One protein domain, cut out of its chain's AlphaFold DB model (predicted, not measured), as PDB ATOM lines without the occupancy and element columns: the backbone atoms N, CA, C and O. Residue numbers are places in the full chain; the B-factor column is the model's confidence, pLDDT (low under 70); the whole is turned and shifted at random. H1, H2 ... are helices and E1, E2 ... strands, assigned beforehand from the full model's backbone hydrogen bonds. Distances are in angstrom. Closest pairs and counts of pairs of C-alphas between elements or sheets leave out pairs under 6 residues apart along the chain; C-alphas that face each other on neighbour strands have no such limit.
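AT A GLANCE: This is residues 8 to 89 of the 89 residues of an uncharacterized protein of Pirellulales bacterium (UniProt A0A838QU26). One long helix, H3, runs through most of the length; a small two-stranded hairpin, E1 and E2, packs on its first half, and H4 folds back over its second half. H2 turns off at the start of H3 and makes one end of the elongated shape, while H1 lies off the first half of H3, with its first residues close to H3 and to the last residue of H4. The printed part has 82 residues, with four named helices and two named strands in the order H1, E1, E2, H2, H3, H4; the sheet, in the order E1 - E2, is antiparallel and the class is mostly helix. The whole is compact, with a radius of gyration of the C-alphas of 13.0 A, and its C-alphas span 40 by 25 by 21 A.

IN THESE COORDINATES: H1 is residues 8 to 17, 14.1 A from first to last C-alpha, beginning at C-alpha 8, (21.501, -50.657, 25.249). E1, residues 21 to 24, measures 10.2 A, and E2, residues 30 to 33, measures 9.7 A. H2, residues 41 to 49, measures 12.2 A. H3, residues 51 to 71, measures 29.7 A and begins at C-alpha 51, (21.406, -41.848, 30.573). H4, residues 76 to 87, measures 15.9 A and ends at C-alpha 87, (26.796, -57.292, 30.688).

HOW THE PARTS SIT: H3 and H4 touch, closest at the C-alphas of Ala 65 and Ala 79, 4.9 A apart, at a steep tilt of 51 degrees, opposite ways. E1 and E2 form an antiparallel hairpin, with N 23 and O 31 at 2.9 A and N 31 and O 23 at 2.8 A, within hydrogen-bond range. The closest C-alphas of E1 and H3, those of Leu 24 and Ile 58, are 7.1 A apart. Those of E2 and H3, Leu 30 and Leu 55, are 6.6 A apart. H2 is close to but not clearly touching H3, about perpendicular at 76 degrees, with the C-alphas of Leu 47 and Leu 54 closest at 7.7 A. H1 is likewise close but not clearly touching H3, only just about perpendicular at 71 degrees, with the C-alphas of Leu 8 and Leu 54 closest at 7.4 A. H1 and H2 are near each other, with 8 pairs of C-alphas within 10 A. H2 and H4 are apart. In H1, H2 and H3 every O i to N i+4 pair is within hydrogen-bond range; in H4, 7 of 8 are.

THE WHOLE: The two C-alphas farthest apart, those of Pro 41 and Asp 73, are 40.4 A apart. The printed part has no cut and no long link; the link from E2 to H2, 7 residues, is short. The mean pLDDT of the printed part is 92.0, and no printed residue is under 70.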
ATOM      1  N   LEU A   8      20.435 -51.122  24.371       88.19
ATOM      2  CA  LEU A   8      21.501 -50.657  25.249       88.19
ATOM      3  C   LEU A   8      22.822 -51.391  24.984       88.19
ATOM      4  O   LEU A   8      23.859 -50.745  24.929       88.19
ATOM      5  N   ALA A   9      22.794 -52.714  24.798       88.31
ATOM      6  CA  ALA A   9      23.992 -53.487  24.463       88.31
ATOM      7  C   ALA A   9      24.543 -53.091  23.087       88.31
ATOM      8  O   ALA A   9      25.746 -52.904  22.950       88.31
ATOM      9  N   ASP A  10      23.663 -52.866  22.107       89.44
ATOM     10  CA  ASP A  10      24.048 -52.383  20.779       89.44
ATOM     11  C   ASP A  10      24.689 -50.986  20.861       89.44
ATOM     12  O   ASP A  10      25.735 -50.744  20.263       89.44
ATOM     13  N   LEU A  11      24.110 -50.074  21.657       90.88
ATOM     14  CA  LEU A  11      24.680 -48.743  21.898       90.88
ATOM     15  C   LEU A  11      26.049 -48.822  22.594       90.88
ATOM     16  O   LEU A  11      26.976 -48.114  22.207       90.88
ATOM     17  N   MET A  12      26.185 -49.687  23.600       91.81
ATOM     18  CA  MET A  12      27.444 -49.906  24.317       91.81
ATOM     19  C   MET A  12      28.522 -50.504  23.409       91.81
ATOM     20  O   MET A  12      29.662 -50.045  23.436       91.81
ATOM     21  N   ALA A  13      28.160 -51.478  22.572       89.69
ATOM     22  CA  ALA A  13      29.056 -52.082  21.594       89.69
ATOM     23  C   ALA A  13      29.497 -51.076  20.519       89.69
ATOM     24  O   ALA A  13      30.671 -51.048  20.156       89.69
ATOM     25  N   GLU A  14      28.589 -50.217  20.047       90.94
ATOM     26  CA  GLU A  14      28.918 -49.142  19.107       90.94
ATOM     27  C   GLU A  14      29.879 -48.123  19.737       90.94
ATOM     28  O   GLU A  14      30.867 -47.733  19.116       90.94
ATOM     29  N   CYS A  15      29.637 -47.718  20.988       92.31
ATOM     30  CA  CYS A  15      30.553 -46.841  21.717       92.31
ATOM     31  C   CYS A  15      31.944 -47.470  21.879       92.31
ATOM     32  O   CYS A  15      32.936 -46.810  21.568       92.31
ATOM     33  N   ASP A  16      32.028 -48.738  22.289       91.12
ATOM     34  CA  ASP A  16      33.304 -49.449  22.443       91.12
ATOM     35  C   ASP A  16      34.057 -49.579  21.109       91.12
ATOM     36  O   ASP A  16      35.243 -49.252  21.026       91.12
ATOM     37  N   ALA A  17      33.355 -49.931  20.025       91.56
ATOM     38  CA  ALA A  17      33.926 -50.015  18.679       91.56
ATOM     39  C   ALA A  17      34.482 -48.669  18.178       91.56
ATOM     40  O   ALA A  17      35.458 -48.630  17.426       91.56
ATOM     41  N   GLN A  18      33.883 -47.562  18.617       92.19
ATOM     42  CA  GLN A  18      34.331 -46.202  18.334       92.19
ATOM     43  C   GLN A  18      35.419 -45.695  19.307       92.19
ATOM     44  O   GLN A  18      35.888 -44.561  19.177       92.19
ATOM     45  N   GLY A  19      35.848 -46.514  20.273       93.19
ATOM     46  CA  GLY A  19      36.839 -46.150  21.287       93.19
ATOM     47  C   GLY A  19      36.307 -45.196  22.358       93.19
ATOM     48  O   GLY A  19      37.100 -44.542  23.034       93.19
ATOM     49  N   ILE A  20      34.985 -45.092  22.501       93.50
ATOM     50  CA  ILE A  20      34.325 -44.279  23.519       93.50
ATOM     51  C   ILE A  20      34.209 -45.094  24.802       93.50
ATOM     52  O   ILE A  20      33.585 -46.153  24.829       93.50
ATOM     53  N   ARG A  21      34.758 -44.562  25.892       90.94
ATOM     54  CA  ARG A  21      34.653 -45.143  27.229       90.94
ATOM     55  C   ARG A  21      33.695 -44.335  28.086       90.94
ATOM     56  O   ARG A  21      33.757 -43.108  28.136       90.94
ATOM     57  N   MET A  22      32.822 -45.045  28.786       91.12
ATOM     58  CA  MET A  22      31.912 -44.479  29.774       91.12
ATOM     59  C   MET A  22      32.393 -44.866  31.166       91.12
ATOM     60  O   MET A  22      32.659 -46.033  31.430       91.12
ATOM     61  N   LEU A  23      32.514 -43.873  32.036       89.19
ATOM     62  CA  LEU A  23      33.025 -44.011  33.395       89.19
ATOM     63  C   LEU A  23      32.010 -43.410  34.366       89.19
ATOM     64  O   LEU A  23      31.346 -42.422  34.036       89.19
ATOM     65  N   LEU A  24      31.915 -43.957  35.577       90.56
ATOM     66  CA  LEU A  24      31.193 -43.284  36.655       90.56
ATOM     67  C   LEU A  24      31.910 -41.972  36.997       90.56
ATOM     68  O   LEU A  24      33.135 -41.925  37.099       90.56
ATOM     69  N   ALA A  25      31.147 -40.890  37.137       89.56
ATOM     70  CA  ALA A  25      31.677 -39.633  37.656       89.56
ATOM     71  C   ALA A  25      31.782 -39.686  39.194       89.56
ATOM     72  O   ALA A  25      31.137 -40.516  39.831       89.56
ATOM     73  N   ASP A  26      32.485 -38.729  39.811       82.88
ATOM     74  CA  ASP A  26      32.566 -38.555  41.280       82.88
ATOM     75  C   ASP A  26      31.221 -38.123  41.937       82.88
ATOM     76  O   ASP A  26      31.179 -37.547  43.023       82.88
ATOM     77  N   GLY A  27      30.092 -38.357  41.265       80.31
ATOM     78  CA  GLY A  27      28.743 -37.971  41.663       80.31
ATOM     79  C   GLY A  27      27.691 -38.585  40.728       80.31
ATOM     80  O   GLY A  27      28.004 -39.499  39.968       80.31
ATOM     81  N   PRO A  28      26.437 -38.096  40.732       77.62
ATOM     82  CA  PRO A  28      25.375 -38.661  39.901       77.62
ATOM     83  C   PRO A  28      25.587 -38.310  38.419       77.62
ATOM     84  O   PRO A  28      25.064 -37.316  37.899       77.62
ATOM     85  N   GLY A  29      26.364 -39.124  37.709       88.31
ATOM     86  CA  GLY A  29      26.659 -38.884  36.307       88.31
ATOM     87  C   GLY A  29      27.612 -39.884  35.673       88.31
ATOM     88  O   GLY A  29      28.220 -40.716  36.336       88.31
ATOM     89  N   LEU A  30      27.725 -39.747  34.355       90.62
ATOM     90  CA  LEU A  30      28.673 -40.472  33.528       90.62
ATOM     91  C   LEU A  30      29.673 -39.474  32.955       90.62
ATOM     92  O   LEU A  30      29.276 -38.433  32.420       90.62
ATOM     93  N   THR A  31      30.948 -39.815  33.055       92.56
ATOM     94  CA  THR A  31      32.025 -39.186  32.297       92.56
ATOM     95  C   THR A  31      32.207 -39.970  31.006       92.56
ATOM     96  O   THR A  31      32.243 -41.199  31.019       92.56
ATOM     97  N   ILE A  32      32.307 -39.260  29.884       91.88
ATOM     98  CA  ILE A  32      32.560 -39.852  28.570       91.88
ATOM     99  C   ILE A  32      33.968 -39.451  28.149       91.88
ATOM    100  O   ILE A  32      34.240 -38.262  27.976       91.88
ATOM    101  N   ASP A  33      34.834 -40.442  27.976       92.81
ATOM    102  CA  ASP A  33      36.121 -40.291  27.308       92.81
ATOM    103  C   ASP A  33      35.966 -40.777  25.865       92.81
ATOM    104  O   ASP A  33      35.551 -41.908  25.621       92.81
ATOM    105  N   ALA A  34      36.212 -39.900  24.897       93.06
ATOM    106  CA  ALA A  34      35.964 -40.173  23.489       93.06
ATOM    107  C   ALA A  34      37.077 -39.578  22.619       93.06
ATOM    108  O   ALA A  34      37.497 -38.440  22.860       93.06
ATOM    109  N   PRO A  35      37.510 -40.276  21.552       93.31
ATOM    110  CA  PRO A  35      38.434 -39.699  20.591       93.31
ATOM    111  C   PRO A  35      37.835 -38.458  19.914       93.31
ATOM    112  O   PRO A  35      36.618 -38.317  19.748       93.31
ATOM    113  N   GLN A  36      38.705 -37.540  19.488       90.00
ATOM    114  CA  GLN A  36      38.269 -36.290  18.869       90.00
ATOM    115  C   GLN A  36      37.426 -36.555  17.611       90.00
ATOM    116  O   GLN A  36      37.838 -37.278  16.709       90.00
ATOM    117  N   GLY A  37      36.255 -35.917  17.535       87.38
ATOM    118  CA  GLY A  37      35.366 -35.983  16.369       87.38
ATOM    119  C   GLY A  37      34.446 -37.206  16.314       87.38
ATOM    120  O   GLY A  37      33.586 -37.255  15.441       87.38
ATOM    121  N   VAL A  38      34.580 -38.150  17.250       91.69
ATOM    122  CA  VAL A  38      33.755 -39.366  17.319       91.69
ATOM    123  C   VAL A  38      32.418 -39.103  18.020       91.69
ATOM    124  O   VAL A  38      31.367 -39.566  17.583       91.69
ATOM    125  N   LEU A  39      32.427 -38.285  19.077       91.00
ATOM    126  CA  LEU A  39      31.213 -37.915  19.803       91.00
ATOM    127  C   LEU A  39      30.383 -36.891  19.005       91.00
ATOM    128  O   LEU A  39      30.483 -35.679  19.204       91.00
ATOM    129  N   THR A  40      29.572 -37.384  18.069       90.88
ATOM    130  CA  THR A  40      28.659 -36.556  17.268       90.88
ATOM    131  C   THR A  40      27.457 -36.071  18.094       90.88
ATOM    132  O   THR A  40      27.092 -36.715  19.081       90.88
ATOM    133  N   PRO A  41      26.773 -34.979  17.694       92.25
ATOM    134  CA  PRO A  41      25.563 -34.521  18.382       92.25
ATOM    135  C   PRO A  41      24.464 -35.589  18.464       92.25
ATOM    136  O   PRO A  41      23.866 -35.760  19.518       92.25
ATOM    137  N   GLY A  42      24.249 -36.358  17.389       90.31
ATOM    138  CA  GLY A  42      23.246 -37.426  17.372       90.31
ATOM    139  C   GLY A  42      23.576 -38.564  18.340       90.31
ATOM    140  O   GLY A  42      22.694 -39.037  19.053       90.31
ATOM    141  N   LEU A  43      24.852 -38.957  18.430       90.25
ATOM    142  CA  LEU A  43      25.294 -39.942  19.418       90.25
ATOM    143  C   LEU A  43      25.139 -39.406  20.845       90.25
ATOM    144  O   LEU A  43      24.644 -40.107  21.721       90.25
ATOM    145  N   LEU A  44      25.498 -38.142  21.077       91.25
ATOM    146  CA  LEU A  44      25.318 -37.506  22.378       91.25
ATOM    147  C   LEU A  44      23.839 -37.454  22.798       91.25
ATOM    148  O   LEU A  44      23.537 -37.660  23.974       91.25
ATOM    149  N   ASP A  45      22.921 -37.200  21.867       93.19
ATOM    150  CA  ASP A  45      21.483 -37.203  22.142       93.19
ATOM    151  C   ASP A  45      20.975 -38.607  22.496       93.19
ATOM    152  O   ASP A  45      20.206 -38.750  23.448       93.19
ATOM    153  N   LEU A  46      21.466 -39.650  21.818       91.62
ATOM    154  CA  LEU A  46      21.178 -41.045  22.173       91.62
ATOM    155  C   LEU A  46      21.701 -41.399  23.571       91.62
ATOM    156  O   LEU A  46      20.966 -41.977  24.372       91.62
ATOM    157  N   LEU A  47      22.934 -41.007  23.904       91.69
ATOM    158  CA  LEU A  47      23.511 -41.231  25.234       91.69
ATOM    159  C   LEU A  47      22.716 -40.500  26.325       91.69
ATOM    160  O   LEU A  47      22.457 -41.051  27.392       91.69
ATOM    161  N   LYS A  48      22.266 -39.268  26.060       91.94
ATOM    162  CA  LYS A  48      21.417 -38.511  26.992       91.94
ATOM    163  C   LYS A  48      20.043 -39.148  27.172       91.94
ATOM    164  O   LYS A  48      19.571 -39.226  28.305       91.94
ATOM    165  N   ALA A  49      19.416 -39.599  26.085       93.56
ATOM    166  CA  ALA A  49      18.104 -40.241  26.122       93.56
ATOM    167  C   ALA A  49      18.117 -41.533  26.956       93.56
ATOM    168  O   ALA A  49      17.146 -41.817  27.648       93.56
ATOM    169  N   ASN A  50      19.240 -42.257  26.953       92.62
ATOM    170  CA  ASN A  50      19.414 -43.513  27.684       92.62
ATOM    171  C   ASN A  50      20.227 -43.355  28.983       92.62
ATOM    172  O   ASN A  50      20.637 -44.350  29.572       92.62
ATOM    173  N   LYS A  51      20.468 -42.123  29.465       91.44
ATOM    174  CA  LYS A  51      21.406 -41.848  30.573       91.44
ATOM    175  C   LYS A  51      21.154 -42.698  31.820       91.44
ATOM    176  O   LYS A  51      22.110 -43.163  32.430       91.44
ATOM    177  N   ALA A  52      19.897 -42.847  32.234       92.25
ATOM    178  CA  ALA A  52      19.559 -43.580  33.454       92.25
ATOM    179  C   ALA A  52      19.859 -45.081  33.323       92.25
ATOM    180  O   ALA A  52      20.414 -45.678  34.240       92.25
ATOM    181  N   GLU A  53      19.540 -45.665  32.168       92.31
ATOM    182  CA  GLU A  53      19.829 -47.069  31.871       92.31
ATOM    183  C   GLU A  53      21.333 -47.305  31.718       92.31
ATOM    184  O   GLU A  53      21.859 -48.262  32.280       92.31
ATOM    185  N   LEU A  54      22.039 -46.392  31.041       92.69
ATOM    186  CA  LEU A  54      23.498 -46.421  30.933       92.69
ATOM    187  C   LEU A  54      24.157 -46.345  32.309       92.69
ATOM    188  O   LEU A  54      25.044 -47.138  32.596       92.69
ATOM    189  N   LEU A  55      23.710 -45.435  33.178       93.19
ATOM    190  CA  LEU A  55      24.267 -45.304  34.523       93.19
ATOM    191  C   LEU A  55      24.107 -46.607  35.312       93.19
ATOM    192  O   LEU A  55      25.097 -47.132  35.805       93.19
ATOM    193  N   ALA A  56      22.897 -47.171  35.349       92.44
ATOM    194  CA  ALA A  56      22.640 -48.428  36.049       92.44
ATOM    195  C   ALA A  56      23.451 -49.604  35.471       92.44
ATOM    196  O   ALA A  56      23.913 -50.475  36.209       92.44
ATOM    197  N   ALA A  57      23.635 -49.642  34.149       92.50
ATOM    198  CA  ALA A  57      24.409 -50.692  33.501       92.50
ATOM    199  C   ALA A  57      25.916 -50.565  33.773       92.50
ATOM    200  O   ALA A  57      26.565 -51.577  34.033       92.50
ATOM    201  N   ILE A  58      26.460 -49.343  33.770       93.62
ATOM    202  CA  ILE A  58      27.859 -49.084  34.132       93.62
ATOM    203  C   ILE A  58      28.098 -49.373  35.617       93.62
ATOM    204  O   ILE A  58      29.083 -50.022  35.941       93.62
ATOM    205  N   GLU A  59      27.191 -48.986  36.520       93.31
ATOM    206  CA  GLU A  59      27.290 -49.326  37.951       93.31
ATOM    207  C   GLU A  59      27.359 -50.842  38.167       93.31
ATOM    208  O   GLU A  59      28.239 -51.339  38.871       93.31
ATOM    209  N   ARG A  60      26.475 -51.594  37.501       93.19
ATOM    210  CA  ARG A  60      26.474 -53.060  37.556       93.19
ATOM    211  C   ARG A  60      27.762 -53.659  36.988       93.19
ATOM    212  O   ARG A  60      28.278 -54.628  37.543       93.19
ATOM    213  N   PHE A  61      28.254 -53.120  35.873       94.69
ATOM    214  CA  PHE A  61      29.514 -53.546  35.267       94.69
ATOM    215  C   PHE A  61      30.692 -53.315  36.223       94.69
ATOM    216  O   PHE A  61      31.466 -54.237  36.463       94.69
ATOM    217  N   GLU A  62      30.791 -52.126  36.819       94.44
ATOM    218  CA  GLU A  62      31.851 -51.758  37.761       94.44
ATOM    219  C   GLU A  62      31.856 -52.654  39.002       94.44
ATOM    220  O   GLU A  62      32.899 -53.194  39.378       94.44
ATOM    221  N   GLU A  63      30.684 -52.874  39.603       95.00
ATOM    222  CA  GLU A  63      30.521 -53.773  40.747       95.00
ATOM    223  C   GLU A  63      30.966 -55.198  40.398       95.00
ATOM    224  O   GLU A  63      31.736 -55.827  41.127       95.00
ATOM    225  N   ARG A  64      30.514 -55.715  39.252       95.62
ATOM    226  CA  ARG A  64      30.812 -57.084  38.833       95.62
ATOM    227  C   ARG A  64      32.287 -57.270  38.474       95.62
ATOM    228  O   ARG A  64      32.859 -58.294  38.851       95.62
ATOM    229  N   ALA A  65      32.905 -56.288  37.820       96.31
ATOM    230  CA  ALA A  65      34.334 -56.287  37.533       96.31
ATOM    231  C   ALA A  65      35.157 -56.234  38.828       96.31
ATOM    232  O   ALA A  65      36.106 -56.999  38.967       96.31
ATOM    233  N   ALA A  66      34.759 -55.418  39.809       96.31
ATOM    234  CA  ALA A  66      35.415 -55.387  41.116       96.31
ATOM    235  C   ALA A  66      35.308 -56.741  41.841       96.31
ATOM    236  O   ALA A  66      36.308 -57.258  42.328       96.31
ATOM    237  N   ILE A  67      34.129 -57.373  41.853       96.69
ATOM    238  CA  ILE A  67      33.959 -58.719  42.426       96.69
ATOM    239  C   ILE A  67      34.886 -59.724  41.735       96.69
ATOM    240  O   ILE A  67      35.538 -60.511  42.407       96.69
ATOM    241  N   MET A  68      34.972 -59.706  40.403       96.88
ATOM    242  CA  MET A  68      35.862 -60.612  39.669       96.88
ATOM    243  C   MET A  68      37.348 -60.353  39.955       96.88
ATOM    244  O   MET A  68      38.113 -61.308  40.052       96.88
ATOM    245  N   GLU A  69      37.756 -59.093  40.096       98.25
ATOM    246  CA  GLU A  69      39.125 -58.726  40.468       98.25
ATOM    247  C   GLU A  69      39.504 -59.321  41.832       98.25
ATOM    248  O   GLU A  69      40.535 -59.980  41.951       98.25
ATOM    249  N   PHE A  70      38.644 -59.166  42.844       97.25
ATOM    250  CA  PHE A  70      38.937 -59.628  44.204       97.25
ATOM    251  C   PHE A  70      38.683 -61.127  44.423       97.25
ATOM    252  O   PHE A  70      39.546 -61.819  44.960       97.25
ATOM    253  N   ASP A  71      37.521 -61.646  44.026       97.50
ATOM    254  CA  ASP A  71      37.110 -63.019  44.357       97.50
ATOM    255  C   ASP A  71      37.763 -64.065  43.447       97.50
ATOM    256  O   ASP A  71      37.947 -65.213  43.859       97.50
ATOM    257  N   ALA A  72      38.093 -63.695  42.204       95.69
ATOM    258  CA  ALA A  72      38.685 -64.603  41.221       95.69
ATOM    259  C   ALA A  72      40.183 -64.350  40.972       95.69
ATOM    260  O   ALA A  72      40.747 -64.999  40.090       95.69
ATOM    261  N   ASP A  73      40.814 -63.453  41.742       97.12
ATOM    262  CA  ASP A  73      42.238 -63.084  41.638       97.12
ATOM    263  C   ASP A  73      42.647 -62.695  40.201       97.12
ATOM    264  O   ASP A  73      43.719 -63.040  39.701       97.12
ATOM    265  N   LEU A  74      41.738 -62.016  39.492       97.69
ATOM    266  CA  LEU A  74      41.967 -61.537  38.132       97.69
ATOM    267  C   LEU A  74      42.571 -60.140  38.157       97.69
ATOM    268  O   LEU A  74      42.226 -59.313  38.997       97.69
ATOM    269  N   SER A  75      43.401 -59.816  37.162       97.88
ATOM    270  CA  SER A  75      43.752 -58.411  36.954       97.88
ATOM    271  C   SER A  75      42.500 -57.598  36.604       97.88
ATOM    272  O   SER A  75      41.600 -58.097  35.920       97.88
ATOM    273  N   ARG A  76      42.466 -56.316  36.994       95.56
ATOM    274  CA  ARG A  76      41.364 -55.396  36.664       95.56
ATOM    275  C   ARG A  76      40.951 -55.466  35.188       95.56
ATOM    276  O   ARG A  76      39.774 -55.581  34.867       95.56
ATOM    277  N   HIS A  77      41.937 -55.485  34.293       95.31
ATOM    278  CA  HIS A  77      41.720 -55.574  32.849       95.31
ATOM    279  C   HIS A  77      41.054 -56.895  32.414       95.31
ATOM    280  O   HIS A  77      40.208 -56.911  31.519       95.31
ATOM    281  N   GLU A  78      41.414 -58.024  33.025       97.00
ATOM    282  CA  GLU A  78      40.781 -59.311  32.726       97.00
ATOM    283  C   GLU A  78      39.355 -59.391  33.272       97.00
ATOM    284  O   GLU A  78      38.469 -59.885  32.569       97.00
ATOM    285  N   ALA A  79      39.132 -58.872  34.480       97.31
ATOM    286  CA  ALA A  79      37.822 -58.788  35.111       97.31
ATOM    287  C   ALA A  79      36.842 -57.932  34.291       97.31
ATOM    288  O   ALA A  79      35.731 -58.381  33.995       97.31
ATOM    289  N   GLU A  80      37.268 -56.750  33.840       94.88
ATOM    290  CA  GLU A  80      36.496 -55.886  32.938       94.88
ATOM    291  C   GLU A  80      36.165 -56.605  31.625       94.88
ATOM    292  O   GLU A  80      35.006 -56.655  31.213       94.88
ATOM    293  N   ARG A  81      37.154 -57.246  30.989       94.06
ATOM    294  CA  ARG A  81      36.960 -57.959  29.717       94.06
ATOM    295  C   ARG A  81      35.946 -59.101  29.822       94.06
ATOM    296  O   ARG A  81      35.223 -59.371  28.860       94.06
ATOM    297  N   LEU A  82      35.933 -59.837  30.933       95.06
ATOM    298  CA  LEU A  82      34.965 -60.915  31.158       95.06
ATOM    299  C   LEU A  82      33.585 -60.355  31.496       95.06
ATOM    300  O   LEU A  82      32.599 -60.777  30.896       95.06
ATOM    301  N   THR A  83      33.529 -59.361  32.377       94.25
ATOM    302  CA  THR A  83      32.280 -58.713  32.785       94.25
ATOM    303  C   THR A  83      31.586 -58.022  31.614       94.25
ATOM    304  O   THR A  83      30.365 -58.089  31.507       94.25
ATOM    305  N   TRP A  84      32.340 -57.431  30.683       91.06
ATOM    306  CA  TRP A  84      31.788 -56.815  29.474       91.06
ATOM    307  C   TRP A  84      30.975 -57.813  28.647       91.06
ATOM    308  O   TRP A  84      29.861 -57.512  28.224       91.06
ATOM    309  N   LYS A  85      31.492 -59.038  28.489       89.31
ATOM    310  CA  LYS A  85      30.786 -60.121  27.792       89.31
ATOM    311  C   LYS A  85      29.539 -60.596  28.529       89.31
ATOM    312  O   LYS A  85      28.631 -61.098  27.886       89.31
ATOM    313  N   GLU A  86      29.509 -60.488  29.857       88.06
ATOM    314  CA  GLU A  86      28.323 -60.825  30.654       88.06
ATOM    315  C   GLU A  86      27.261 -59.714  30.614       88.06
ATOM    316  O   GLU A  86      26.070 -60.005  30.705       88.06
ATOM    317  N   CYS A  87      27.683 -58.448  30.528       86.19
ATOM    318  CA  CYS A  87      26.796 -57.292  30.688       86.19
ATOM    319  C   CYS A  87      26.285 -56.713  29.363       86.19
ATOM    320  O   CYS A  87      25.200 -56.132  29.345       86.19
ATOM    321  N   PHE A  88      27.049 -56.848  28.275       86.38
ATOM    322  CA  PHE A  88      26.816 -56.118  27.023       86.38
ATOM    323  C   PHE A  88      26.929 -56.984  25.756       86.38
ATOM    324  O   PHE A  88      26.996 -56.439  24.658       86.38
ATOM    325  N   THR A  89      26.985 -58.316  25.871       75.31
ATOM    326  CA  THR A  89      27.006 -59.261  24.730       75.31
ATOM    327  C   THR A  89      25.949 -60.343  24.915       75.31
ATOM    328  O   THR A  89      25.371 -60.778  23.895       75.31
TER     329      THR A  89